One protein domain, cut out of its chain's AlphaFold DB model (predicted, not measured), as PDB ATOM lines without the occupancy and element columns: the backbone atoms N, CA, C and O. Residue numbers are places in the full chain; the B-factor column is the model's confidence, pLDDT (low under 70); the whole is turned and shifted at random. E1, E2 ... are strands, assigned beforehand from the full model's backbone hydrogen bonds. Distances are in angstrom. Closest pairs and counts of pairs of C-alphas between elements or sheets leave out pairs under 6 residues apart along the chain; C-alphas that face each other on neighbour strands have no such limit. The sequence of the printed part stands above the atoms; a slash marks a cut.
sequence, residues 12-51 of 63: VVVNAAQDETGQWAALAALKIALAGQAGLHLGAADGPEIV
ATOM      1  N   VAL A  12     197.527 181.579 205.095       94.19
ATOM      2  CA  VAL A  12     197.943 180.168 205.105       94.19
ATOM      3  C   VAL A  12     197.493 179.458 203.829       94.19
ATOM      4  O   VAL A  12     196.378 179.668 203.358       94.19
ATOM      5  N   VAL A  13     198.353 178.602 203.275       93.50
ATOM      6  CA  VAL A  13     197.985 177.689 202.185       93.50
ATOM      7  C   VAL A  13     197.208 176.518 202.782       93.50
ATOM      8  O   VAL A  13     197.719 175.828 203.660       93.50
ATOM      9  N   VAL A  14     195.979 176.302 202.316       95.06
ATOM     10  CA  VAL A  14     195.105 175.213 202.788       95.06
ATOM     11  C   VAL A  14     195.124 174.005 201.856       95.06
ATOM     12  O   VAL A  14     194.878 172.888 202.299       95.06
ATOM     13  N   ASN A  15     195.426 174.216 200.575       94.88
ATOM     14  CA  ASN A  15     195.616 173.149 199.603       94.88
ATOM     15  C   ASN A  15     196.557 173.619 198.489       94.88
ATOM     16  O   ASN A  15     196.558 174.802 198.150       94.88
ATOM     17  N   ALA A  16     197.317 172.705 197.897       95.12
ATOM     18  CA  ALA A  16     198.152 172.980 196.736       95.12
ATOM     19  C   ALA A  16     198.242 171.739 195.849       95.12
ATOM     20  O   ALA A  16     198.342 170.620 196.348       95.12
ATOM     21  N   ALA A  17     198.216 171.947 194.539       95.38
ATOM     22  CA  ALA A  17     198.341 170.884 193.557       95.38
ATOM     23  C   ALA A  17     199.108 171.385 192.336       95.38
ATOM     24  O   ALA A  17     199.092 172.575 192.015       95.38
ATOM     25  N   GLN A  18     199.766 170.452 191.662       96.44
ATOM     26  CA  GLN A  18     200.411 170.684 190.382       96.44
ATOM     27  C   GLN A  18     199.495 170.194 189.258       96.44
ATOM     28  O   GLN A  18     198.866 169.142 189.402       96.44
ATOM     29  N   ASP A  19     199.407 170.940 188.162       92.56
ATOM     30  CA  ASP A  19     198.720 170.495 186.952       92.56
ATOM     31  C   ASP A  19     199.612 169.599 186.070       92.56
ATOM     32  O   ASP A  19     200.792 169.376 186.349       92.56
ATOM     33  N   GLU A  20     199.049 169.091 184.972       94.81
ATOM     34  CA  GLU A  20     199.756 168.211 184.027       94.81
ATOM     35  C   GLU A  20     200.934 168.897 183.310       94.81
ATOM     36  O   GLU A  20     201.819 168.220 182.786       94.81
ATOM     37  N   THR A  21     200.974 170.233 183.298       94.94
ATOM     38  CA  THR A  21     202.058 171.031 182.700       94.94
ATOM     39  C   THR A  21     203.180 171.339 183.693       94.94
ATOM     40  O   THR A  21     204.213 171.901 183.321       94.94
ATOM     41  N   GLY A  22     202.999 170.962 184.959       93.38
ATOM     42  CA  GLY A  22     203.936 171.238 186.036       93.38
ATOM     43  C   GLY A  22     203.707 172.582 186.738       93.38
ATOM     44  O   GLY A  22     204.516 172.950 187.597       93.38
ATOM     45  N   GLN A  23     202.644 173.321 186.413       92.31
ATOM     46  CA  GLN A  23     202.301 174.568 187.100       92.31
ATOM     47  C   GLN A  23     201.629 174.274 188.438       92.31
ATOM     48  O   GLN A  23     200.793 173.383 188.552       92.31
ATOM     49  N   TRP A  24     201.995 175.040 189.463       94.00
ATOM     50  CA  TRP A  24     201.410 174.912 190.791       94.00
ATOM     51  C   TRP A  24     200.272 175.905 190.979       94.00
ATOM     52  O   TRP A  24     200.430 177.100 190.734       94.00
ATOM     53  N   ALA A  25     199.153 175.414 191.498       93.31
ATOM     54  CA  ALA A  25     198.067 176.229 192.013       93.31
ATOM     55  C   ALA A  25     197.878 175.936 193.502       93.31
ATOM     56  O   ALA A  25     198.003 174.796 193.955       93.31
ATOM     57  N   ALA A  26     197.557 176.971 194.271       93.25
ATOM     58  CA  ALA A  26     197.294 176.856 195.694       93.25
ATOM     59  C   ALA A  26     196.002 177.582 196.060       93.25
ATOM     60  O   ALA A  26     195.715 178.666 195.555       93.25
ATOM     61  N   LEU A  27     195.245 176.988 196.978       92.62
ATOM     62  CA  LEU A  27     194.164 177.654 197.683       92.62
ATOM     63  C   LEU A  27     194.720 178.149 199.016       92.62
ATOM     64  O   LEU A  27     195.292 177.370 199.784       92.62
ATOM     65  N   ALA A  28     194.549 179.437 199.298       92.06
ATOM     66  CA  ALA A  28     195.041 180.065 200.515       92.06
ATOM     67  C   ALA A  28     193.948 180.897 201.190       92.06
ATOM     68  O   ALA A  28     193.176 181.584 200.526       92.06
ATOM     69  N   ALA A  29     193.918 180.856 202.520       91.31
ATOM     70  CA  ALA A  29     193.149 181.788 203.330       91.31
ATOM     71  C   ALA A  29     194.036 182.997 203.643       91.31
ATOM     72  O   ALA A  29     195.073 182.852 204.295       91.31
ATOM     73  N   LEU A  30     193.649 184.179 203.161       89.75
ATOM     74  CA  LEU A  30     194.404 185.425 203.315       89.75
ATOM     75  C   LEU A  30     193.678 186.398 204.246       89.75
ATOM     76  O   LEU A  30     192.454 186.372 204.369       89.75
ATOM     77  N   LYS A  31     194.435 187.310 204.861       88.56
ATOM     78  CA  LYS A  31     193.856 188.511 205.473       88.56
ATOM     79  C   LYS A  31     193.155 189.330 204.388       88.56
ATOM     80  O   LYS A  31     193.779 189.643 203.378       88.56
ATOM     81  N   ILE A  32     191.910 189.736 204.636       85.94
ATOM     82  CA  ILE A  32     191.080 190.489 203.677       85.94
ATOM     83  C   ILE A  32     191.810 191.740 203.167       85.94
ATOM     84  O   ILE A  32     191.860 191.975 201.967       85.94
ATOM     85  N   ALA A  33     192.481 192.475 204.060       84.12
ATOM     86  CA  ALA A  33     193.230 193.687 203.714       84.12
ATOM     87  C   ALA A  33     194.390 193.473 202.721       84.12
ATOM     88  O   ALA A  33     194.891 194.451 202.179       84.12
ATOM     89  N   LEU A  34     194.831 192.229 202.507       83.25
ATOM     90  CA  LEU A  34     195.923 191.863 201.597       83.25
ATOM     91  C   LEU A  34     195.432 191.012 200.414       83.25
ATOM     92  O   LEU A  34     196.217 190.667 199.531       83.25
ATOM     93  N   ALA A  35     194.150 190.639 200.391       80.44
ATOM     94  CA  ALA A  35     193.580 189.863 199.302       80.44
ATOM     95  C   ALA A  35     193.584 190.700 198.009       80.44
ATOM     96  O   ALA A  35     193.146 191.848 197.998       80.44
ATOM     97  N   GLY A  36     194.109 190.133 196.919       77.81
ATOM     98  CA  GLY A  36     194.188 190.806 195.616       77.81
ATOM     99  C   GLY A  36     195.332 191.818 195.460       77.81
ATOM    100  O   GLY A  36     195.440 192.438 194.405       77.81
ATOM    101  N   GLN A  37     196.199 191.977 196.465       82.38
ATOM    102  CA  GLN A  37     197.413 192.792 196.352       82.38
ATOM    103  C   GLN A  37     198.579 191.982 195.763       82.38
ATOM    104  O   GLN A  37     198.646 190.761 195.907       82.38
ATOM    105  N   ALA A  38     199.499 192.674 195.089       85.50
ATOM    106  CA  ALA A  38     200.759 192.106 194.607       85.50
ATOM    107  C   ALA A  38     201.800 192.000 195.738       85.50
ATOM    108  O   ALA A  38     201.644 192.632 196.780       85.50
ATOM    109  N   GLY A  39     202.890 191.251 195.529       89.44
ATOM    110  CA  GLY A  39     203.955 191.115 196.533       89.44
ATOM    111  C   GLY A  39     203.639 190.107 197.639       89.44
ATOM    112  O   GLY A  39     204.081 190.265 198.781       89.44
ATOM    113  N   LEU A  40     202.856 189.077 197.315       91.50
ATOM    114  CA  LEU A  40     202.643 187.915 198.167       91.50
ATOM    115  C   LEU A  40     203.726 186.869 197.885       91.50
ATOM    116  O   LEU A  40     203.974 186.521 196.739       91.50
ATOM    117  N   HIS A  41     204.326 186.323 198.940       93.56
ATOM    118  CA  HIS A  41     205.422 185.355 198.850       93.56
ATOM    119  C   HIS A  41     205.184 184.133 199.749       93.56
ATOM    120  O   HIS A  41     204.608 184.252 200.839       93.56
ATOM    121  N   LEU A  42     205.639 182.950 199.329       91.94
ATOM    122  CA  LEU A  42     205.548 181.715 200.118       91.94
ATOM    123  C   LEU A  42     206.727 181.559 201.086       91.94
ATOM    124  O   LEU A  42     207.882 181.745 200.718       91.94
ATOM    125  N   GLY A  43     206.432 181.157 202.326       89.50
ATOM    126  CA  GLY A  43     207.424 180.845 203.367       89.50
ATOM    127  C   GLY A  43     208.097 182.069 203.997       89.50
ATOM    128  O   GLY A  43     208.050 182.225 205.214       89.50
ATOM    129  N   ALA A  44     208.655 182.957 203.179       88.56
ATOM    130  CA  ALA A  44     209.367 184.170 203.584       88.56
ATOM    131  C   ALA A  44     208.990 185.354 202.676       88.56
ATOM    132  O   ALA A  44     208.327 185.161 201.660       88.56
ATOM    133  N   ALA A  45     209.355 186.583 203.051       87.44
ATOM    134  CA  ALA A  45     209.034 187.791 202.276       87.44
ATOM    135  C   ALA A  45     209.844 187.928 200.975       87.44
ATOM    136  O   ALA A  45     209.418 188.629 200.068       87.44
ATOM    137  N   ASP A  46     210.977 187.241 200.887       88.19
ATOM    138  CA  ASP A  46     211.841 187.091 199.713       88.19
ATOM    139  C   ASP A  46     211.690 185.709 199.049       88.19
ATOM    140  O   ASP A  46     212.459 185.342 198.161       88.19
ATOM    141  N   GLY A  47     210.700 184.925 199.487       89.75
ATOM    142  CA  GLY A  47     210.401 183.613 198.928       89.75
ATOM    143  C   GLY A  47     209.739 183.683 197.547       89.75
ATOM    144  O   GLY A  47     209.527 184.769 196.997       89.75
ATOM    145  N   PRO A  48     209.362 182.522 196.980       92.25
ATOM    146  CA  PRO A  48     208.664 182.462 195.700       92.25
ATOM    147  C   PRO A  48     207.418 183.348 195.710       92.25
ATOM    148  O   PRO A  48     206.567 183.207 196.593       92.25
ATOM    149  N   GLU A  49     207.331 184.262 194.747       91.94
ATOM    150  CA  GLU A  49     206.168 185.131 194.581       91.94
ATOM    151  C   GLU A  49     204.960 184.311 194.113       91.94
ATOM    152  O   GLU A  49     205.086 183.397 193.291       91.94
ATOM    153  N   ILE A  50     203.786 184.636 194.647       90.94
ATOM    154  CA  ILE A  50     202.506 184.062 194.237       90.94
ATOM    155  C   ILE A  50     201.609 185.151 193.670       90.94
ATOM    156  O   ILE A  50     201.474 186.239 194.227       90.94
ATOM    157  N   VAL A  51     200.956 184.822 192.562       89.56
ATOM    158  CA  VAL A  51     200.033 185.722 191.879       89.56
ATOM    159  C   VAL A  51     198.603 185.358 192.281       89.56
ATOM    160  O   VAL A  51     198.224 184.189 192.147       89.56
TER     161      VAL A  51
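AT A GLANCE: This is residues 12 to 51 of the 63 residues of an uncharacterized protein of mine drainage metagenome (UniProt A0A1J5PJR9). There is little regular structure here: one hairpin of two strands, E1 and E2, makes the main body, and after it residues 31 to 51 fold back as a long stretch with no named element. In that stretch, residues 40 to 41 pair antiparallel with residues 49 to 50. The printed part has 40 residues, of which 14 are in the two named strands, with no named helix; the class is all strand. It is only just loose, close to compact, with a radius of gyration of the C-alphas of 10.9 A, and is elongated, spanning 33 by 20 by 16 A.

IN THESE COORDINATES: E1, residues 12 to 18, is 17.7 A long and begins at C-alpha 12, (197.943, 180.168, 205.105). E2, residues 24 to 30, is 17.8 A long and ends at C-alpha 30, (194.404, 185.425, 203.315).

HOW THE PARTS SIT: E1 and E2 are antiparallel neighbours, at 166 degrees between their directions, and form a hairpin with a tight link. C-alphas 16 and 26 face each other at 4.1 A. N 14 and O 27, at 2.8 A, and N 25 and O 17, at 2.9 A, are within hydrogen-bond range.

THE WHOLE: The C-alphas farthest apart, those of Glu 20 and Ala 33, are 32.9 A apart. The printed part has no cut. Its mean pLDDT is 90.5, and no printed residue is under 70.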